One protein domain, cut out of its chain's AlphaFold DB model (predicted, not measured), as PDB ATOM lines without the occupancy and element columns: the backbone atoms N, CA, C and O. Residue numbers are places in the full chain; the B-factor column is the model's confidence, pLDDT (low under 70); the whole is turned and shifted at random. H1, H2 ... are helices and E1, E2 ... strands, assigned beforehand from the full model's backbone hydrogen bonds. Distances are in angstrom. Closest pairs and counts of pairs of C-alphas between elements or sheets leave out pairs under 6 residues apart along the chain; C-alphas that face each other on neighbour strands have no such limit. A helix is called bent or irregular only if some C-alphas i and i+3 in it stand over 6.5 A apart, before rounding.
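What this domain is: This is residues 760 to 917 of the 1050 residues of the protein "Adenyl_cycl_N domain-containing protein" of Candidatus Lambdaproteobacteria bacterium RIFOXYD2_FULL_50_16 (UniProt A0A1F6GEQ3). A twisted sheet of four strands forms the middle of an elongated body, with H2 along one face and H7 and the long helix H8 over the other. The short helices H4, H5 and H6 gather with H1 at one end of the sheet, and H3 lies beyond the opposite end. The printed part has 158 residues, with named elements in the order H1, H2, H3, E1, E2, E3, H4, H5, H6, H7, E4, H8. The mixed sheet runs E3, E2, E1, E4, and the class is mixed, helices and strands. The whole is compact, with a radius of gyration of the C-alphas of 16.3 A and spans of 51 by 31 by 29 A.

Where its parts are: H1, residues 761 to 766, begins with C-alpha 761 at (-29.999, 26.564, 32.692). H2, residues 771 to 784, is 20.4 A long, and H3 holds residues 794 to 797. E1, residues 802 to 809, E2, residues 816 to 823, and E3, residues 828 to 834, measure 19.7 A, 22.6 A and 20.8 A. H4 is residues 836 to 840, H5 842 to 847 and H6 849 to 853. H7, residues 856 to 868, is 18.2 A long, and E4, residues 877 to 882, 17.0 A. H8, residues 893 to 915, spans 32.9 A and ends with C-alpha 915 at (-13.775, 24.847, 3.851).

How they stand to each other: E1, E2 and E3 form a meander, each strand the antiparallel neighbour of the one before, with N 806 and O 820 at 2.8 A and N 819 and O 831 at 2.8 A. E4 is parallel to E1, with N 809 and O 881 at 2.8 A. The helices make three layers with the sheet, H7 and H8 on one face and H2 on the other. H2 runs along the strands at a height over the sheet of 10.4 A; its closest C-alpha to E4 is that of Leu 784, 6.9 A from that of Gly 879. H8 is over E4 at a height of 5.0 A, with the C-alphas of Trp 881 and Asn 904 closest at 5.3 A. H8 is irregular, with C-alphas 894 and 897 8.3 A apart. H1 and H5 are close but not clearly touching, with the C-alphas of Tyr 766 and His 846 closest at 7.4 A. H3 is not on the sheet. Every O i to N i+4 pair is within hydrogen-bond range in H1, H2, H4, H5, H6 and H7, and 17 of 19 in H8; H3 is too short for such a pair.

The domain as a whole: The two C-alphas farthest apart, those of Leu 796 and Asn 892, are 53.8 A apart. The printed part has no cut, and no link is long. The mean pLDDT of the printed part is 85.9; residues 789, 796 to 797 and 915 to 917 are under 70.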
ATOM      1  N   SER A 760     -25.374  26.386  34.086       81.81
ATOM      2  CA  SER A 760     -26.277  27.294  33.379       81.81
ATOM      3  C   SER A 760     -27.524  26.544  32.914       81.81
ATOM      4  O   SER A 760     -27.401  25.505  32.266       81.81
ATOM      5  N   GLU A 761     -28.711  27.104  33.171       84.94
ATOM      6  CA  GLU A 761     -29.999  26.564  32.692       84.94
ATOM      7  C   GLU A 761     -29.966  26.307  31.181       84.94
ATOM      8  O   GLU A 761     -30.276  25.217  30.727       84.94
ATOM      9  N   LEU A 762     -29.431  27.257  30.411       88.06
ATOM     10  CA  LEU A 762     -29.298  27.150  28.958       88.06
ATOM     11  C   LEU A 762     -28.474  25.937  28.495       88.06
ATOM     12  O   LEU A 762     -28.785  25.345  27.464       88.06
ATOM     13  N   ASP A 763     -27.416  25.578  29.223       87.88
ATOM     14  CA  ASP A 763     -26.569  24.442  28.850       87.88
ATOM     15  C   ASP A 763     -27.211  23.124  29.314       87.88
ATOM     16  O   ASP A 763     -27.194  22.142  28.573       87.88
ATOM     17  N   ASN A 764     -27.859  23.123  30.483       86.06
ATOM     18  CA  ASN A 764     -28.640  21.987  30.979       86.06
ATOM     19  C   ASN A 764     -29.832  21.661  30.055       86.06
ATOM     20  O   ASN A 764     -30.084  20.491  29.770       86.06
ATOM     21  N   ASP A 765     -30.506  22.676  29.516       86.81
ATOM     22  CA  ASP A 765     -31.670  22.497  28.647       86.81
ATOM     23  C   ASP A 765     -31.266  22.081  27.228       86.81
ATOM     24  O   ASP A 765     -31.813  21.121  26.682       86.81
ATOM     25  N   TYR A 766     -30.278  22.762  26.634       88.50
ATOM     26  CA  TYR A 766     -29.968  22.606  25.209       88.50
ATOM     27  C   TYR A 766     -28.657  21.877  24.906       88.50
ATOM     28  O   TYR A 766     -28.452  21.463  23.772       88.50
ATOM     29  N   ALA A 767     -27.729  21.715  25.844       87.25
ATOM     30  CA  ALA A 767     -26.413  21.131  25.557       87.25
ATOM     31  C   ALA A 767     -26.085  19.880  26.384       87.25
ATOM     32  O   ALA A 767     -24.983  19.347  26.257       87.25
ATOM     33  N   HIS A 768     -27.024  19.356  27.176       87.38
ATOM     34  CA  HIS A 768     -26.809  18.120  27.923       87.38
ATOM     35  C   HIS A 768     -26.562  16.919  26.996       87.38
ATOM     36  O   HIS A 768     -27.021  16.877  25.849       87.38
ATOM     37  N   VAL A 769     -25.849  15.916  27.509       84.19
ATOM     38  CA  VAL A 769     -25.611  14.646  26.812       84.19
ATOM     39  C   VAL A 769     -26.153  13.481  27.631       84.19
ATOM     40  O   VAL A 769     -26.125  13.491  28.862       84.19
ATOM     41  N   GLN A 770     -26.661  12.471  26.937       81.25
ATOM     42  CA  GLN A 770     -27.145  11.222  27.509       81.25
ATOM     43  C   GLN A 770     -26.003  10.193  27.590       81.25
ATOM     44  O   GLN A 770     -25.047  10.274  26.814       81.25
ATOM     45  N   PRO A 771     -26.071   9.206  28.507       77.00
ATOM     46  CA  PRO A 771     -25.007   8.211  28.662       77.00
ATOM     47  C   PRO A 771     -24.638   7.467  27.367       77.00
ATOM     48  O   PRO A 771     -23.458   7.276  27.084       77.00
ATOM     49  N   ASP A 772     -25.621   7.109  26.536       82.31
ATOM     50  CA  ASP A 772     -25.385   6.410  25.266       82.31
ATOM     51  C   ASP A 772     -24.650   7.283  24.233       82.31
ATOM     52  O   ASP A 772     -23.912   6.760  23.396       82.31
ATOM     53  N   GLN A 773     -24.808   8.610  24.299       86.31
ATOM     54  CA  GLN A 773     -24.109   9.544  23.414       86.31
ATOM     55  C   GLN A 773     -22.606   9.578  23.696       86.31
ATOM     56  O   GLN A 773     -21.814   9.677  22.761       86.31
ATOM     57  N   ILE A 774     -22.198   9.451  24.963       86.94
ATOM     58  CA  ILE A 774     -20.776   9.406  25.330       86.94
ATOM     59  C   ILE A 774     -20.128   8.144  24.773       86.94
ATOM     60  O   ILE A 774     -19.040   8.211  24.203       86.94
ATOM     61  N   GLU A 775     -20.801   7.000  24.891       86.31
ATOM     62  CA  GLU A 775     -20.290   5.740  24.357       86.31
ATOM     63  C   GLU A 775     -20.173   5.779  22.824       86.31
ATOM     64  O   GLU A 775     -19.163   5.348  22.261       86.31
ATOM     65  N   LYS A 776     -21.163   6.363  22.133       87.19
ATOM     66  CA  LYS A 776     -21.105   6.592  20.679       87.19
ATOM     67  C   LYS A 776     -19.958   7.523  20.290       87.19
ATOM     68  O   LYS A 776     -19.224   7.205  19.357       87.19
ATOM     69  N   LEU A 777     -19.763   8.625  21.017       90.75
ATOM     70  CA  LEU A 777     -18.656   9.554  20.781       90.75
ATOM     71  C   LEU A 777     -17.295   8.879  21.012       90.75
ATOM     72  O   LEU A 777     -16.385   9.037  20.203       90.75
ATOM     73  N   ALA A 778     -17.165   8.069  22.063       90.44
ATOM     74  CA  ALA A 778     -15.953   7.301  22.336       90.44
ATOM     75  C   ALA A 778     -15.620   6.330  21.191       90.44
ATOM     76  O   ALA A 778     -14.476   6.266  20.736       90.44
ATOM     77  N   ARG A 779     -16.627   5.614  20.673       87.38
ATOM     78  CA  ARG A 779     -16.474   4.730  19.505       87.38
ATOM     79  C   ARG A 779     -16.110   5.505  18.239       87.38
ATOM     80  O   ARG A 779     -15.234   5.055  17.507       87.38
ATOM     81  N   LEU A 780     -16.721   6.669  18.012       89.94
ATOM     82  CA  LEU A 780     -16.388   7.554  16.893       89.94
ATOM     83  C   LEU A 780     -14.920   8.003  16.948       89.94
ATOM     84  O   LEU A 780     -14.229   7.944  15.933       89.94
ATOM     85  N   ILE A 781     -14.422   8.387  18.129       92.69
ATOM     86  CA  ILE A 781     -13.010   8.748  18.321       92.69
ATOM     87  C   ILE A 781     -12.105   7.556  17.985       92.69
ATOM     88  O   ILE A 781     -11.167   7.711  17.210       92.69
ATOM     89  N   LEU A 782     -12.390   6.358  18.502       88.62
ATOM     90  CA  LEU A 782     -11.567   5.173  18.216       88.62
ATOM     91  C   LEU A 782     -11.562   4.784  16.728       88.62
ATOM     92  O   LEU A 782     -10.539   4.335  16.217       88.62
ATOM     93  N   GLN A 783     -12.688   4.961  16.033       86.00
ATOM     94  CA  GLN A 783     -12.801   4.688  14.596       86.00
ATOM     95  C   GLN A 783     -12.041   5.711  13.748       86.00
ATOM     96  O   GLN A 783     -11.370   5.333  12.786       86.00
ATOM     97  N   LEU A 784     -12.145   6.996  14.097       89.62
ATOM     98  CA  LEU A 784     -11.496   8.073  13.355       89.62
ATOM     99  C   LEU A 784      -9.992   8.149  13.637       89.62
ATOM    100  O   LEU A 784      -9.225   8.424  12.720       89.62
ATOM    101  N   PHE A 785      -9.560   7.868  14.871       89.94
ATOM    102  CA  PHE A 785      -8.163   7.929  15.313       89.94
ATOM    103  C   PHE A 785      -7.596   6.525  15.601       89.94
ATOM    104  O   PHE A 785      -7.223   6.232  16.741       89.94
ATOM    105  N   PRO A 786      -7.485   5.636  14.594       82.25
ATOM    106  CA  PRO A 786      -6.926   4.305  14.800       82.25
ATOM    107  C   PRO A 786      -5.440   4.394  15.156       82.25
ATOM    108  O   PRO A 786      -4.771   5.378  14.822       82.25
ATOM    109  N   ALA A 787      -4.893   3.347  15.778       77.06
ATOM    110  CA  ALA A 787      -3.458   3.250  16.037       77.06
ATOM    111  C   ALA A 787      -2.650   3.470  14.741       77.06
ATOM    112  O   ALA A 787      -2.955   2.893  13.698       77.06
ATOM    113  N   GLN A 788      -1.629   4.327  14.804       71.25
ATOM    114  CA  GLN A 788      -0.823   4.716  13.647       71.25
ATOM    115  C   GLN A 788       0.640   4.340  13.870       71.25
ATOM    116  O   GLN A 788       1.231   4.672  14.899       71.25
ATOM    117  N   LYS A 789       1.253   3.695  12.872       67.62
ATOM    118  CA  LYS A 789       2.708   3.528  12.826       67.62
ATOM    119  C   LYS A 789       3.331   4.853  12.387       67.62
ATOM    120  O   LYS A 789       3.162   5.270  11.245       67.62
ATOM    121  N   ILE A 790       4.020   5.520  13.307       72.38
ATOM    122  CA  ILE A 790       4.633   6.832  13.068       72.38
ATOM    123  C   ILE A 790       6.064   6.643  12.567       72.38
ATOM    124  O   ILE A 790       6.870   5.957  13.200       72.38
ATOM    125  N   ASP A 791       6.388   7.290  11.446       72.12
ATOM    126  CA  ASP A 791       7.767   7.453  10.997       72.12
ATOM    127  C   ASP A 791       8.324   8.785  11.501       72.12
ATOM    128  O   ASP A 791       8.179   9.830  10.857       72.12
ATOM    129  N   TYR A 792       9.004   8.725  12.645       72.88
ATOM    130  CA  TYR A 792       9.570   9.894  13.312       72.88
ATOM    131  C   TYR A 792      10.586  10.658  12.444       72.88
ATOM    132  O   TYR A 792      10.736  11.865  12.630       72.88
ATOM    133  N   ARG A 793      11.204  10.018  11.434       71.50
ATOM    134  CA  ARG A 793      12.118  10.662  10.464       71.50
ATOM    135  C   ARG A 793      11.412  11.728   9.622       71.50
ATOM    136  O   ARG A 793      12.063  12.620   9.073       71.50
ATOM    137  N   SER A 794      10.085  11.643   9.518       72.94
ATOM    138  CA  SER A 794       9.267  12.610   8.788       72.94
ATOM    139  C   SER A 794       9.418  14.026   9.335       72.94
ATOM    140  O   SER A 794       9.289  14.956   8.552       72.94
ATOM    141  N   CYS A 795       9.788  14.214  10.609       71.94
ATOM    142  CA  CYS A 795       9.971  15.552  11.183       71.94
ATOM    143  C   CYS A 795      11.087  16.375  10.514       71.94
ATOM    144  O   CYS A 795      11.083  17.596  10.626       71.94
ATOM    145  N   LEU A 796      12.053  15.728   9.845       69.25
ATOM    146  CA  LEU A 796      13.123  16.417   9.112       69.25
ATOM    147  C   LEU A 796      12.772  16.676   7.646       69.25
ATOM    148  O   LEU A 796      13.309  17.594   7.036       69.25
ATOM    149  N   LYS A 797      11.932  15.816   7.061       67.56
ATOM    150  CA  LYS A 797      11.715  15.747   5.607       67.56
ATOM    151  C   LYS A 797      10.363  16.294   5.170       67.56
ATOM    152  O   LYS A 797      10.209  16.666   4.012       67.56
ATOM    153  N   LYS A 798       9.378  16.266   6.064       70.06
ATOM    154  CA  LYS A 798       7.995  16.637   5.795       70.06
ATOM    155  C   LYS A 798       7.588  17.738   6.754       70.06
ATOM    156  O   LYS A 798       7.947  17.722   7.930       70.06
ATOM    157  N   GLU A 799       6.796  18.666   6.245       71.88
ATOM    158  CA  GLU A 799       6.110  19.617   7.101       71.88
ATOM    159  C   GLU A 799       5.103  18.866   7.985       71.88
ATOM    160  O   GLU A 799       4.439  17.911   7.551       71.88
ATOM    161  N   MET A 800       5.040  19.260   9.257       75.88
ATOM    162  CA  MET A 800       4.034  18.744  10.174       75.88
ATOM    163  C   MET A 800       2.665  19.167   9.647       75.88
ATOM    164  O   MET A 800       2.435  20.343   9.392       75.88
ATOM    165  N   HIS A 801       1.767  18.209   9.489       82.44
ATOM    166  CA  HIS A 801       0.407  18.452   9.030       82.44
ATOM    167  C   HIS A 801      -0.546  17.594   9.847       82.44
ATOM    168  O   HIS A 801      -0.127  16.665  10.543       82.44
ATOM    169  N   LEU A 802      -1.827  17.926   9.784       88.31
ATOM    170  CA  LEU A 802      -2.863  17.170  10.463       88.31
ATOM    171  C   LEU A 802      -3.314  16.003   9.591       88.31
ATOM    172  O   LEU A 802      -3.384  16.124   8.371       88.31
ATOM    173  N   THR A 803      -3.582  14.870  10.227       88.25
ATOM    174  CA  THR A 803      -3.987  13.627   9.560       88.25
ATOM    175  C   THR A 803      -5.457  13.315   9.828       88.25
ATOM    176  O   THR A 803      -6.173  12.866   8.933       88.25
ATOM    177  N   GLU A 804      -5.944  13.605  11.036       92.81
ATOM    178  CA  GLU A 804      -7.335  13.383  11.439       92.81
ATOM    179  C   GLU A 804      -7.872  14.535  12.280       92.81
ATOM    180  O   GLU A 804      -7.157  15.086  13.122       92.81
ATOM    181  N   VAL A 805      -9.145  14.875  12.060       93.56
ATOM    182  CA  VAL A 805      -9.850  15.962  12.745       93.56
ATOM    183  C   VAL A 805     -11.286  15.530  13.047       93.56
ATOM    184  O   VAL A 805     -12.026  15.151  12.143       93.56
ATOM    185  N   LEU A 806     -11.699  15.632  14.310       94.88
ATOM    186  CA  LEU A 806     -13.081  15.503  14.767       94.88
ATOM    187  C   LEU A 806     -13.562  16.850  15.291       94.88
ATOM    188  O   LEU A 806     -12.999  17.369  16.254       94.88
ATOM    189  N   ILE A 807     -14.638  17.371  14.707       93.44
ATOM    190  CA  ILE A 807     -15.287  18.600  15.171       93.44
ATOM    191  C   ILE A 807     -16.589  18.237  15.888       93.44
ATOM    192  O   ILE A 807     -17.506  17.681  15.286       93.44
ATOM    193  N   CYS A 808     -16.666  18.564  17.176       95.25
ATOM    194  CA  CYS A 808     -17.840  18.383  18.022       95.25
ATOM    195  C   CYS A 808     -18.543  19.727  18.247       95.25
ATOM    196  O   CYS A 808     -17.928  20.671  18.749       95.25
ATOM    197  N   PHE A 809     -19.832  19.810  17.925       94.38
ATOM    198  CA  PHE A 809     -20.633  21.021  18.082       94.38
ATOM    199  C   PHE A 809     -21.665  20.890  19.206       94.38
ATOM    200  O   PHE A 809     -22.379  19.887  19.298       94.38
ATOM    201  N   ASN A 810     -21.737  21.921  20.053       92.31
ATOM    202  CA  ASN A 810     -22.570  21.993  21.257       92.31
ATOM    203  C   ASN A 810     -22.345  20.832  22.243       92.31
ATOM    204  O   ASN A 810     -23.273  20.346  22.896       92.31
ATOM    205  N   LEU A 811     -21.098  20.370  22.352       88.50
ATOM    206  CA  LEU A 811     -20.709  19.342  23.310       88.50
ATOM    207  C   LEU A 811     -20.749  19.927  24.725       88.50
ATOM    208  O   LEU A 811     -19.803  20.582  25.131       88.50
ATOM    209  N   LEU A 812     -21.836  19.711  25.475       85.88
ATOM    210  CA  LEU A 812     -21.994  20.111  26.888       85.88
ATOM    211  C   LEU A 812     -22.065  21.618  27.164       85.88
ATOM    212  O   LEU A 812     -22.399  22.021  28.275       85.88
ATOM    213  N   ARG A 813     -21.828  22.462  26.160       88.81
ATOM    214  CA  ARG A 813     -22.075  23.900  26.226       88.81
ATOM    215  C   ARG A 813     -22.631  24.407  24.901       88.81
ATOM    216  O   ARG A 813     -22.047  24.184  23.840       88.81
ATOM    217  N   PHE A 814     -23.753  25.118  24.942       90.81
ATOM    218  CA  PHE A 814     -24.380  25.643  23.732       90.81
ATOM    219  C   PHE A 814     -23.509  26.754  23.131       90.81
ATOM    220  O   PHE A 814     -23.066  27.673  23.833       90.81
ATOM    221  N   GLY A 815     -23.266  26.663  21.827       90.81
ATOM    222  CA  GLY A 815     -22.331  27.493  21.076       90.81
ATOM    223  C   GLY A 815     -20.869  27.047  21.158       90.81
ATOM    224  O   GLY A 815     -20.023  27.733  20.586       90.81
ATOM    225  N   GLN A 816     -20.545  25.958  21.865       92.06
ATOM    226  CA  GLN A 816     -19.173  25.453  21.948       92.06
ATOM    227  C   GLN A 816     -18.807  24.623  20.718       92.06
ATOM    228  O   GLN A 816     -19.575  23.772  20.265       92.06
ATOM    229  N   ILE A 817     -17.592  24.840  20.226       92.25
ATOM    230  CA  ILE A 817     -16.921  23.991  19.248       92.25
ATOM    231  C   ILE A 817     -15.724  23.367  19.955       92.25
ATOM    232  O   ILE A 817     -14.868  24.079  20.477       92.25
ATOM    233  N   SER A 818     -15.710  22.037  20.007       93.12
ATOM    234  CA  SER A 818     -14.614  21.244  20.568       93.12
ATOM    235  C   SER A 818     -13.988  20.427  19.451       93.12
ATOM    236  O   SER A 818     -14.702  19.762  18.702       93.12
ATOM    237  N   ILE A 819     -12.673  20.474  19.317       92.75
ATOM    238  CA  ILE A 819     -11.963  19.853  18.205       92.75
ATOM    239  C   ILE A 819     -10.930  18.914  18.787       92.75
ATOM    240  O   ILE A 819     -10.122  19.321  19.614       92.75
ATOM    241  N   LEU A 820     -10.948  17.672  18.328       95.69
ATOM    242  CA  LEU A 820      -9.896  16.699  18.573       95.69
ATOM    243  C   LEU A 820      -9.153  16.489  17.258       95.69
ATOM    244  O   LEU A 820      -9.790  16.234  16.239       95.69
ATOM    245  N   PHE A 821      -7.830  16.595  17.251       93.81
ATOM    246  CA  PHE A 821      -7.047  16.395  16.033       93.81
ATOM    247  C   PHE A 821      -5.696  15.749  16.308       93.81
ATOM    248  O   PHE A 821      -5.137  15.864  17.402       93.81
ATOM    249  N   ARG A 822      -5.172  15.052  15.299       91.50
ATOM    250  CA  ARG A 822      -3.881  14.364  15.345       91.50
ATOM    251  C   ARG A 822      -2.964  14.890  14.250       91.50
ATOM    252  O   ARG A 822      -3.398  15.076  13.115       91.50
ATOM    253  N   ASN A 823      -1.705  15.134  14.604       86.81
ATOM    254  CA  ASN A 823      -0.675  15.498  13.635       86.81
ATOM    255  C   ASN A 823       0.040  14.267  13.054       86.81
ATOM    256  O   ASN A 823      -0.043  13.160  13.585       86.81
ATOM    257  N   SER A 824       0.826  14.483  12.001       82.12
ATOM    258  CA  SER A 824       1.609  13.452  11.311       82.12
ATOM    259  C   SER A 824       2.703  12.785  12.161       82.12
ATOM    260  O   SER A 824       3.309  11.808  11.718       82.12
ATOM    261  N   LEU A 825       2.950  13.276  13.382       79.31
ATOM    262  CA  LEU A 825       3.849  12.674  14.373       79.31
ATOM    263  C   LEU A 825       3.097  11.922  15.484       79.31
ATOM    264  O   LEU A 825       3.724  11.429  16.418       79.31
ATOM    265  N   GLY A 826       1.771  11.818  15.387       82.31
ATOM    266  CA  GLY A 826       0.922  11.070  16.307       82.31
ATOM    267  C   GLY A 826       0.450  11.827  17.546       82.31
ATOM    268  O   GLY A 826      -0.289  11.249  18.342       82.31
ATOM    269  N   SER A 827       0.825  13.097  17.723       84.69
ATOM    270  CA  SER A 827       0.377  13.891  18.872       84.69
ATOM    271  C   SER A 827      -1.102  14.239  18.729       84.69
ATOM    272  O   SER A 827      -1.512  14.820  17.722       84.69
ATOM    273  N   LEU A 828      -1.885  13.897  19.752       90.31
ATOM    274  CA  LEU A 828      -3.318  14.165  19.832       90.31
ATOM    275  C   LEU A 828      -3.559  15.453  20.632       90.31
ATOM    276  O   LEU A 828      -3.037  15.603  21.737       90.31
ATOM    277  N   MET A 829      -4.335  16.381  20.084       91.88
ATOM    278  CA  MET A 829      -4.576  17.711  20.650       91.88
ATOM    279  C   MET A 829      -6.073  18.014  20.705       91.88
ATOM    280  O   MET A 829      -6.833  17.538  19.860       91.88
ATOM    281  N   VAL A 830      -6.480  18.795  21.706       93.56
ATOM    282  CA  VAL A 830      -7.857  19.245  21.910       93.56
ATOM    283  C   VAL A 830      -7.914  20.755  22.057       93.56
ATOM    284  O   VAL A 830      -7.238  21.318  22.914       93.56
ATOM    285  N   GLU A 831      -8.778  21.379  21.264       91.75
ATOM    286  CA  GLU A 831      -9.058  22.813  21.291       91.75
ATOM    287  C   GLU A 831     -10.550  23.054  21.487       91.75
ATOM    288  O   GLU A 831     -11.385  22.375  20.889       91.75
ATOM    289  N   GLU A 832     -10.897  24.024  22.328       89.81
ATOM    290  CA  GLU A 832     -12.284  24.328  22.673       89.81
ATOM    291  C   GLU A 832     -12.504  25.843  22.668       89.81
ATOM    292  O   GLU A 832     -11.782  26.595  23.321       89.81
ATOM    293  N   PHE A 833     -13.539  26.307  21.970       89.75
ATOM    294  CA  PHE A 833     -13.943  27.714  21.991       89.75
ATOM    295  C   PHE A 833     -15.462  27.859  21.925       89.75
ATOM    296  O   PHE A 833     -16.182  26.928  21.569       89.75
ATOM    297  N   THR A 834     -15.977  29.024  22.319       89.81
ATOM    298  CA  THR A 834     -17.421  29.296  22.396       89.81
ATOM    299  C   THR A 834     -17.789  30.490  21.527       89.81
ATOM    300  O   THR A 834     -17.156  31.539  21.607       89.81
ATOM    301  N   ILE A 835     -18.846  30.350  20.728       92.19
ATOM    302  CA  ILE A 835     -19.407  31.439  19.927       92.19
ATOM    303  C   ILE A 835     -20.488  32.151  20.752       92.19
ATOM    304  O   ILE A 835     -21.635  31.705  20.829       92.19
ATOM    305  N   ASP A 836     -20.154  33.300  21.344       89.31
ATOM    306  CA  ASP A 836     -21.064  34.049  22.232       89.31
ATOM    307  C   ASP A 836     -22.399  34.429  21.578       89.31
ATOM    308  O   ASP A 836     -23.443  34.466  22.236       89.31
ATOM    309  N   LYS A 837     -22.388  34.690  20.265       91.94
ATOM    310  CA  LYS A 837     -23.605  34.964  19.486       91.94
ATOM    311  C   LYS A 837     -24.617  33.824  19.612       91.94
ATOM    312  O   LYS A 837     -25.813  34.088  19.721       91.94
ATOM    313  N   PHE A 838     -24.149  32.578  19.630       92.44
ATOM    314  CA  PHE A 838     -25.013  31.400  19.643       92.44
ATOM    315  C   PHE A 838     -25.697  31.231  20.991       92.44
ATOM    316  O   PHE A 838     -26.881  30.915  21.034       92.44
ATOM    317  N   ARG A 839     -25.013  31.579  22.086       88.50
ATOM    318  CA  ARG A 839     -25.627  31.628  23.421       88.50
ATOM    319  C   ARG A 839     -26.744  32.666  23.501       88.50
ATOM    320  O   ARG A 839     -27.806  32.378  24.037       88.50
ATOM    321  N   LYS A 840     -26.536  33.857  22.926       88.81
ATOM    322  CA  LYS A 840     -27.543  34.938  22.919       88.81
ATOM    323  C   LYS A 840     -28.780  34.612  22.076       88.81
ATOM    324  O   LYS A 840     -29.835  35.190  22.310       88.81
ATOM    325  N   GLN A 841     -28.648  33.722  21.094       92.06
ATOM    326  CA  GLN A 841     -29.718  33.324  20.174       92.06
ATOM    327  C   GLN A 841     -30.124  31.854  20.355       92.06
ATOM    328  O   GLN A 841     -30.670  31.253  19.433       92.06
ATOM    329  N   SER A 842     -29.869  31.274  21.532       90.19
ATOM    330  CA  SER A 842     -30.005  29.833  21.773       90.19
ATOM    331  C   SER A 842     -31.383  29.291  21.422       90.19
ATOM    332  O   SER A 842     -31.465  28.333  20.665       90.19
ATOM    333  N   LYS A 843     -32.458  29.953  21.867       90.00
ATOM    334  CA  LYS A 843     -33.836  29.543  21.559       90.00
ATOM    335  C   LYS A 843     -34.112  29.494  20.051       90.00
ATOM    336  O   LYS A 843     -34.621  28.502  19.547       90.00
ATOM    337  N   ARG A 844     -33.713  30.540  19.319       92.94
ATOM    338  CA  ARG A 844     -33.879  30.603  17.859       92.94
ATOM    339  C   ARG A 844     -33.099  29.487  17.168       92.94
ATOM    340  O   ARG A 844     -33.638  28.808  16.304       92.94
ATOM    341  N   TYR A 845     -31.833  29.301  17.530       93.38
ATOM    342  CA  TYR A 845     -30.995  28.279  16.902       93.38
ATOM    343  C   TYR A 845     -31.384  26.856  17.296       93.38
ATOM    344  O   TYR A 845     -31.183  25.955  16.489       93.38
ATOM    345  N   HIS A 846     -31.968  26.662  18.479       92.94
ATOM    346  CA  HIS A 846     -32.560  25.396  18.893       92.94
ATOM    347  C   HIS A 846     -33.712  24.997  17.963       92.94
ATOM    348  O   HIS A 846     -33.721  23.883  17.450       92.94
ATOM    349  N   GLU A 847     -34.626  25.926  17.674       92.38
ATOM    350  CA  GLU A 847     -35.787  25.706  16.794       92.38
ATOM    351  C   GLU A 847     -35.396  25.654  15.295       92.38
ATOM    352  O   GLU A 847     -36.063  25.001  14.492       92.38
ATOM    353  N   ALA A 848     -34.298  26.315  14.903       90.81
ATOM    354  CA  ALA A 848     -33.870  26.465  13.509       90.81
ATOM    355  C   ALA A 848     -32.373  26.154  13.301       90.81
ATOM    356  O   ALA A 848     -31.571  27.024  12.946       90.81
ATOM    357  N   TYR A 849     -31.979  24.887  13.459       91.56
ATOM    358  CA  TYR A 849     -30.568  24.476  13.369       91.56
ATOM    359  C   TYR A 849     -29.902  24.799  12.020       91.56
ATOM    360  O   TYR A 849     -28.710  25.097  11.979       91.56
ATOM    361  N   LYS A 850     -30.659  24.810  10.912       91.00
ATOM    362  CA  LYS A 850     -30.135  25.189   9.588       91.00
ATOM    363  C   LYS A 850     -29.683  26.646   9.541       91.00
ATOM    364  O   LYS A 850     -28.682  26.942   8.898       91.00
ATOM    365  N   GLU A 851     -30.367  27.543  10.255       91.38
ATOM    366  CA  GLU A 851     -29.930  28.937  10.402       91.38
ATOM    367  C   GLU A 851     -28.658  29.034  11.246       91.38
ATOM    368  O   GLU A 851     -27.794  29.857  10.958       91.38
ATOM    369  N   CYS A 852     -28.525  28.176  12.263       91.19
ATOM    370  CA  CYS A 852     -27.317  28.090  13.081       91.19
ATOM    371  C   CYS A 852     -26.123  27.623  12.249       91.19
ATOM    372  O   CYS A 852     -25.071  28.263  12.254       91.19
ATOM    373  N   PHE A 853     -26.304  26.545  11.480       91.38
ATOM    374  CA  PHE A 853     -25.273  26.056  10.578       91.38
ATOM    375  C   PHE A 853     -24.942  27.117   9.537       91.38
ATOM    376  O   PHE A 853     -23.766  27.350   9.321       91.38
ATOM    377  N   ALA A 854     -25.914  27.815   8.943       89.00
ATOM    378  CA  ALA A 854     -25.708  28.881   7.950       89.00
ATOM    379  C   ALA A 854     -25.094  30.189   8.488       89.00
ATOM    380  O   ALA A 854     -24.844  31.105   7.705       89.00
ATOM    381  N   ASP A 855     -24.855  30.319   9.794       91.38
ATOM    382  CA  ASP A 855     -24.447  31.599  10.363       91.38
ATOM    383  C   ASP A 855     -22.987  31.977  10.017       91.38
ATOM    384  O   ASP A 855     -22.071  31.188  10.281       91.38
ATOM    385  N   PRO A 856     -22.717  33.209   9.533       89.12
ATOM    386  CA  PRO A 856     -21.359  33.659   9.206       89.12
ATOM    387  C   PRO A 856     -20.381  33.635  10.389       89.12
ATOM    388  O   PRO A 856     -19.169  33.546  10.194       89.12
ATOM    389  N   ALA A 857     -20.877  33.712  11.631       89.50
ATOM    390  CA  ALA A 857     -20.018  33.641  12.810       89.50
ATOM    391  C   ALA A 857     -19.367  32.259  12.959       89.50
ATOM    392  O   ALA A 857     -18.208  32.184  13.361       89.50
ATOM    393  N   LEU A 858     -20.082  31.181  12.618       88.50
ATOM    394  CA  LEU A 858     -19.535  29.824  12.621       88.50
ATOM    395  C   LEU A 858     -18.465  29.670  11.540       88.50
ATOM    396  O   LEU A 858     -17.382  29.162  11.819       88.50
ATOM    397  N   GLU A 859     -18.736  30.170  10.334       85.31
ATOM    398  CA  GLU A 859     -17.780  30.144   9.223       85.31
ATOM    399  C   GLU A 859     -16.474  30.868   9.568       85.31
ATOM    400  O   GLU A 859     -15.399  30.294   9.408       85.31
ATOM    401  N   LEU A 860     -16.559  32.083  10.119       87.00
ATOM    402  CA  LEU A 860     -15.381  32.863  10.503       87.00
ATOM    403  C   LEU A 860     -14.490  32.114  11.507       87.00
ATOM    404  O   LEU A 860     -13.268  32.100  11.360       87.00
ATOM    405  N   HIS A 861     -15.086  31.485  12.525       87.19
ATOM    406  CA  HIS A 861     -14.313  30.741  13.522       87.19
ATOM    407  C   HIS A 861     -13.676  29.477  12.933       87.19
ATOM    408  O   HIS A 861     -12.519  29.191  13.230       87.19
ATOM    409  N   LEU A 862     -14.393  28.753  12.070       84.69
ATOM    410  CA  LEU A 862     -13.857  27.571  11.389       84.69
ATOM    411  C   LEU A 862     -12.734  27.932  10.402       84.69
ATOM    412  O   LEU A 862     -11.733  27.224  10.334       84.69
ATOM    413  N   GLN A 863     -12.848  29.045   9.672       84.00
ATOM    414  CA  GLN A 863     -11.786  29.528   8.779       84.00
ATOM    415  C   GLN A 863     -10.539  29.965   9.554       84.00
ATOM    416  O   GLN A 863      -9.422  29.624   9.163       84.00
ATOM    417  N   ASN A 864     -10.719  30.685  10.667       85.12
ATOM    418  CA  ASN A 864      -9.610  31.039  11.552       85.12
ATOM    419  C   ASN A 864      -8.917  29.777  12.074       85.12
ATOM    420  O   ASN A 864      -7.708  29.659  11.940       85.12
ATOM    421  N   MET A 865      -9.683  28.794  12.551       79.44
ATOM    422  CA  MET A 865      -9.160  27.501  12.999       79.44
ATOM    423  C   MET A 865      -8.332  26.801  11.913       79.44
ATOM    424  O   MET A 865      -7.212  26.372  12.178       79.44
ATOM    425  N   ILE A 866      -8.853  26.688  10.688       78.38
ATOM    426  CA  ILE A 866      -8.117  26.066   9.576       78.38
ATOM    427  C   ILE A 866      -6.781  26.750   9.341       78.38
ATOM    428  O   ILE A 866      -5.769  26.077   9.149       78.38
ATOM    429  N   ARG A 867      -6.785  28.083   9.348       82.62
ATOM    430  CA  ARG A 867      -5.581  28.875   9.124       82.62
ATOM    431  C   ARG A 867      -4.585  28.703  10.268       82.62
ATOM    432  O   ARG A 867      -3.409  28.491   9.997       82.62
ATOM    433  N   ASP A 868      -5.055  28.780  11.507       83.38
ATOM    434  CA  ASP A 868      -4.208  28.791  12.699       83.38
ATOM    435  C   ASP A 868      -3.569  27.410  12.955       83.38
ATOM    436  O   ASP A 868      -2.442  27.336  13.442       83.38
ATOM    437  N   TYR A 869      -4.243  26.320  12.558       79.50
ATOM    438  CA  TYR A 869      -3.743  24.940  12.682       79.50
ATOM    439  C   TYR A 869      -3.272  24.311  11.363       79.50
ATOM    440  O   TYR A 869      -2.940  23.126  11.340       79.50
ATOM    441  N   HIS A 870      -3.240  25.078  10.269       81.50
ATOM    442  CA  HIS A 870      -2.860  24.608   8.930       81.50
ATOM    443  C   HIS A 870      -3.606  23.328   8.494       81.50
ATOM    444  O   HIS A 870      -3.011  22.386   7.964       81.50
ATOM    445  N   ILE A 871      -4.921  23.274   8.737       80.62
ATOM    446  CA  ILE A 871      -5.757  22.115   8.393       80.62
ATOM    447  C   ILE A 871      -5.998  22.089   6.880       80.62
ATOM    448  O   ILE A 871      -6.752  22.901   6.349       80.62
ATOM    449  N   ASP A 872      -5.439  21.103   6.183       83.19
ATOM    450  CA  ASP A 872      -5.860  20.796   4.815       83.19
ATOM    451  C   ASP A 872      -7.076  19.860   4.843       83.19
ATOM    452  O   ASP A 872      -6.955  18.641   4.984       83.19
ATOM    453  N   VAL A 873      -8.267  20.445   4.702       79.62
ATOM    454  CA  VAL A 873      -9.551  19.729   4.767       79.62
ATOM    455  C   VAL A 873      -9.666  18.633   3.699       79.62
ATOM    456  O   VAL A 873     -10.341  17.631   3.929       79.62
ATOM    457  N   ASN A 874      -8.964  18.755   2.565       79.25
ATOM    458  CA  ASN A 874      -8.978  17.720   1.526       79.25
ATOM    459  C   ASN A 874      -8.124  16.497   1.894       79.25
ATOM    460  O   ASN A 874      -8.387  15.395   1.398       79.25
ATOM    461  N   ARG A 875      -7.122  16.686   2.760       82.62
ATOM    462  CA  ARG A 875      -6.118  15.674   3.121       82.62
ATOM    463  C   ARG A 875      -6.292  15.075   4.511       82.62
ATOM    464  O   ARG A 875      -5.690  14.043   4.786       82.62
ATOM    465  N   VAL A 876      -7.126  15.660   5.368       87.56
ATOM    466  CA  VAL A 876      -7.485  15.061   6.662       87.56
ATOM    467  C   VAL A 876      -8.648  14.081   6.526       87.56
ATOM    468  O   VAL A 876      -9.532  14.237   5.679       87.56
ATOM    469  N   LYS A 877      -8.699  13.090   7.419       90.06
ATOM    470  CA  LYS A 877      -9.952  12.378   7.701       90.06
ATOM    471  C   LYS A 877     -10.798  13.265   8.608       90.06
ATOM    472  O   LYS A 877     -10.371  13.604   9.713       90.06
ATOM    473  N   LEU A 878     -11.973  13.657   8.122       89.06
ATOM    474  CA  LEU A 878     -12.853  14.605   8.800       89.06
ATOM    475  C   LEU A 878     -14.065  13.892   9.404       89.06
ATOM    476  O   LEU A 878     -14.951  13.431   8.678       89.06
ATOM    477  N   GLY A 879     -14.115  13.864  10.733       91.38
ATOM    478  CA  GLY A 879     -15.283  13.478  11.512       91.38
ATOM    479  C   GLY A 879     -16.053  14.692  12.027       91.38
ATOM    480  O   GLY A 879     -15.484  15.749  12.307       91.38
ATOM    481  N   ALA A 880     -17.357  14.513  12.201       92.00
ATOM    482  CA  ALA A 880     -18.248  15.512  12.765       92.00
ATOM    483  C   ALA A 880     -19.182  14.861  13.787       92.00
ATOM    484  O   ALA A 880     -19.683  13.757  13.562       92.00
ATOM    485  N   TRP A 881     -19.423  15.556  14.893       95.00
ATOM    486  CA  TRP A 881     -20.396  15.150  15.898       95.00
ATOM    487  C   TRP A 881     -21.191  16.362  16.377       95.00
ATOM    488  O   TRP A 881     -20.628  17.402  16.711       95.00
ATOM    489  N   VAL A 882     -22.507  16.239  16.413       94.31
ATOM    490  CA  VAL A 882     -23.435  17.291  16.810       94.31
ATOM    491  C   VAL A 882     -24.275  16.761  17.953       94.31
ATOM    492  O   VAL A 882     -24.893  15.698  17.845       94.31
ATOM    493  N   ASN A 883     -24.351  17.527  19.039       92.88
ATOM    494  CA  ASN A 883     -25.267  17.186  20.111       92.88
ATOM    495  C   ASN A 883     -26.718  17.325  19.629       92.88
ATOM    496  O   ASN A 883     -27.240  18.427  19.457       92.88
ATOM    497  N   HIS A 884     -27.395  16.195  19.428       91.19
ATOM    498  CA  HIS A 884     -28.757  16.196  18.912       91.19
ATOM    499  C   HIS A 884     -29.789  16.777  19.896       91.19
ATOM    500  O   HIS A 884     -30.897  17.101  19.466       91.19
ATOM    501  N   ASN A 885     -29.466  16.933  21.186       90.12
ATOM    502  CA  ASN A 885     -30.343  17.612  22.152       90.12
ATOM    503  C   ASN A 885     -30.369  19.131  21.936       90.12
ATOM    504  O   ASN A 885     -31.320  19.797  22.329       90.12
ATOM    505  N   SER A 886     -29.371  19.671  21.234       91.88
ATOM    506  CA  SER A 886     -29.270  21.102  20.954       91.88
ATOM    507  C   SER A 886     -30.237  21.621  19.915       91.88
ATOM    508  O   SER A 886     -30.370  22.836  19.808       91.88
ATOM    509  N   PHE A 887     -30.936  20.748  19.194       93.38
ATOM    510  CA  PHE A 887     -31.764  21.147  18.064       93.38
ATOM    511  C   PHE A 887     -33.099  20.414  18.036       93.38
ATOM    512  O   PHE A 887     -33.151  19.190  18.178       93.38
ATOM    513  N   GLU A 888     -34.180  21.139  17.777       89.50
ATOM    514  CA  GLU A 888     -35.454  20.552  17.390       89.50
ATOM    515  C   GLU A 888     -35.400  20.085  15.933       89.50
ATOM    516  O   GLU A 888     -34.795  20.705  15.057       89.50
ATOM    517  N   THR A 889     -36.020  18.938  15.665       88.19
ATOM    518  CA  THR A 889     -36.117  18.370  14.316       88.19
ATOM    519  C   THR A 889     -37.460  17.666  14.164       88.19
ATOM    520  O   THR A 889     -38.090  17.331  15.162       88.19
ATOM    521  N   GLN A 890     -37.847  17.332  12.934       87.38
ATOM    522  CA  GLN A 890     -39.077  16.576  12.659       87.38
ATOM    523  C   GLN A 890     -38.997  15.082  13.042       87.38
ATOM    524  O   GLN A 890     -39.965  14.346  12.858       87.38
ATOM    525  N   HIS A 891     -37.858  14.614  13.563       87.94
ATOM    526  CA  HIS A 891     -37.695  13.237  14.013       87.94
ATOM    527  C   HIS A 891     -38.560  12.939  15.240       87.94
ATOM    528  O   HIS A 891     -38.594  13.689  16.213       87.94
ATOM    529  N   ASN A 892     -39.202  11.779  15.220       84.00
ATOM    530  CA  ASN A 892     -39.889  11.200  16.365       84.00
ATOM    531  C   ASN A 892     -38.900  10.712  17.443       84.00
ATOM    532  O   ASN A 892     -37.757  10.361  17.154       84.00
ATOM    533  N   ILE A 893     -39.372  10.625  18.692       75.69
ATOM    534  CA  ILE A 893     -38.570  10.224  19.870       75.69
ATOM    535  C   ILE A 893     -37.931   8.833  19.693       75.69
ATOM    536  O   ILE A 893     -36.839   8.576  20.186       75.69
ATOM    537  N   SER A 894     -38.556   7.927  18.940       78.38
ATOM    538  CA  SER A 894     -37.995   6.600  18.640       78.38
ATOM    539  C   SER A 894     -36.860   6.613  17.602       78.38
ATOM    540  O   SER A 894     -36.238   5.578  17.380       78.38
ATOM    541  N   ALA A 895     -36.591   7.747  16.945       84.00
ATOM    542  CA  ALA A 895     -35.613   7.887  15.863       84.00
ATOM    543  C   ALA A 895     -34.413   8.781  16.233       84.00
ATOM    544  O   ALA A 895     -33.757   9.327  15.348       84.00
ATOM    545  N   LEU A 896     -34.084   8.909  17.523       82.12
ATOM    546  CA  LEU A 896     -32.970   9.747  18.003       82.12
ATOM    547  C   LEU A 896     -31.619   9.400  17.361       82.12
ATOM    548  O   LEU A 896     -30.867  10.295  16.989       82.12
ATOM    549  N   SER A 897     -31.328   8.113  17.144       81.12
ATOM    550  CA  SER A 897     -30.093   7.708  16.455       81.12
ATOM    551  C   SER A 897     -30.032   8.220  15.013       81.12
ATOM    552  O   SER A 897     -28.959   8.566  14.532       81.12
ATOM    553  N   ARG A 898     -31.179   8.272  14.324       83.94
ATOM    554  CA  ARG A 898     -31.278   8.794  12.959       83.94
ATOM    555  C   ARG A 898     -31.177  10.317  12.947       83.94
ATOM    556  O   ARG A 898     -30.467  10.859  12.112       83.94
ATOM    557  N   LYS A 899     -31.803  10.985  13.923       89.00
ATOM    558  CA  LYS A 899     -31.667  12.431  14.144       89.00
ATOM    559  C   LYS A 899     -30.198  12.841  14.269       89.00
ATOM    560  O   LYS A 899     -29.770  13.774  13.604       89.00
ATOM    561  N   GLU A 900     -29.434  12.141  15.106       88.38
ATOM    562  CA  GLU A 900     -28.004  12.407  15.292       88.38
ATOM    563  C   GLU A 900     -27.206  12.189  14.000       88.38
ATOM    564  O   GLU A 900     -26.420  13.050  13.616       88.38
ATOM    565  N   GLN A 901     -27.451  11.084  13.287       84.81
ATOM    566  CA  GLN A 901     -26.809  10.813  11.995       84.81
ATOM    567  C   GLN A 901     -27.104  11.903  10.958       84.81
ATOM    568  O   GLN A 901     -26.184  12.364  10.285       84.81
ATOM    569  N   ASP A 902     -28.359  12.341  10.846       87.94
ATOM    570  CA  ASP A 902     -28.767  13.377   9.896       87.94
ATOM    571  C   ASP A 902     -28.146  14.741  10.246       87.94
ATOM    572  O   ASP A 902     -27.634  15.418   9.357       87.94
ATOM    573  N   LEU A 903     -28.100  15.111  11.531       92.00
ATOM    574  CA  LEU A 903     -27.433  16.337  11.988       92.00
ATOM    575  C   LEU A 903     -25.918  16.299  11.749       92.00
ATOM    576  O   LEU A 903     -25.360  17.280  11.258       92.00
ATOM    577  N   ASN A 904     -25.257  15.178  12.056       90.44
ATOM    578  CA  ASN A 904     -23.824  14.995  11.804       90.44
ATOM    579  C   ASN A 904     -23.509  15.111  10.312       90.44
ATOM    580  O   ASN A 904     -22.552  15.790   9.942       90.44
ATOM    581  N   ARG A 905     -24.335  14.483   9.466       87.56
ATOM    582  CA  ARG A 905     -24.214  14.531   8.006       87.56
ATOM    583  C   ARG A 905     -24.373  15.957   7.481       87.56
ATOM    584  O   ARG A 905     -23.500  16.453   6.779       87.56
ATOM    585  N   GLU A 906     -25.446  16.651   7.860       89.31
ATOM    586  CA  GLU A 906     -25.690  18.024   7.399       89.31
ATOM    587  C   GLU A 906     -24.618  19.008   7.890       89.31
ATOM    588  O   GLU A 906     -24.175  19.872   7.129       89.31
ATOM    589  N   PHE A 907     -24.152  18.855   9.131       90.50
ATOM    590  CA  PHE A 907     -23.059  19.669   9.653       90.50
ATOM    591  C   PHE A 907     -21.754  19.393   8.903       90.50
ATOM    592  O   PHE A 907     -21.096  20.333   8.461       90.50
ATOM    593  N   ARG A 908     -21.408  18.119   8.681       88.00
ATOM    594  CA  ARG A 908     -20.235  17.726   7.892       88.00
ATOM    595  C   ARG A 908     -20.296  18.283   6.474       88.00
ATOM    596  O   ARG A 908     -19.321  18.892   6.046       88.00
ATOM    597  N   LYS A 909     -21.427  18.144   5.777       85.00
ATOM    598  CA  LYS A 909     -21.630  18.724   4.439       85.00
ATOM    599  C   LYS A 909     -21.354  20.229   4.447       85.00
ATOM    600  O   LYS A 909     -20.546  20.709   3.655       85.00
ATOM    601  N   SER A 910     -21.906  20.948   5.425       84.31
ATOM    602  CA  SER A 910     -21.640  22.378   5.603       84.31
ATOM    603  C   SER A 910     -20.165  22.703   5.880       84.31
ATOM    604  O   SER A 910     -19.712  23.783   5.499       84.31
ATOM    605  N   LEU A 911     -19.421  21.830   6.569       83.62
ATOM    606  CA  LEU A 911     -17.977  21.993   6.764       83.62
ATOM    607  C   LEU A 911     -17.240  21.829   5.431       83.62
ATOM    608  O   LEU A 911     -16.435  22.680   5.072       83.62
ATOM    609  N   VAL A 912     -17.537  20.773   4.672       80.00
ATOM    610  CA  VAL A 912     -16.872  20.498   3.390       80.00
ATOM    611  C   VAL A 912     -17.117  21.621   2.380       80.00
ATOM    612  O   VAL A 912     -16.157  22.134   1.806       80.00
ATOM    613  N   GLU A 913     -18.368  22.056   2.210       78.62
ATOM    614  CA  GLU A 913     -18.745  23.102   1.246       78.62
ATOM    615  C   GLU A 913     -18.041  24.441   1.508       78.62
ATOM    616  O   GLU A 913     -17.637  25.129   0.572       78.62
ATOM    617  N   ARG A 914     -17.869  24.816   2.781       75.12
ATOM    618  CA  ARG A 914     -17.284  26.116   3.160       75.12
ATOM    619  C   ARG A 914     -15.771  26.115   3.220       75.12
ATOM    620  O   ARG A 914     -15.154  27.169   3.095       75.12
ATOM    621  N   LEU A 915     -15.184  24.955   3.492       69.00
ATOM    622  CA  LEU A 915     -13.775  24.847   3.851       69.00
ATOM    623  C   LEU A 915     -12.931  24.212   2.736       69.00
ATOM    624  O   LEU A 915     -11.711  24.352   2.753       69.00
ATOM    625  N   ALA A 916     -13.555  23.562   1.749       65.31
ATOM    626  CA  ALA A 916     -12.884  22.953   0.602       65.31
ATOM    627  C   ALA A 916     -13.530  23.391  -0.732       65.31
ATOM    628  O   ALA A 916     -14.229  22.587  -1.360       65.31
ATOM    629  N   PRO A 917     -13.303  24.639  -1.200       56.72
ATOM    630  CA  PRO A 917     -13.838  25.084  -2.484       56.72
ATOM    631  C   PRO A 917     -13.336  24.184  -3.624       56.72
ATOM    632  O   PRO A 917     -12.174  23.773  -3.641       56.72
TER     633      PRO A 917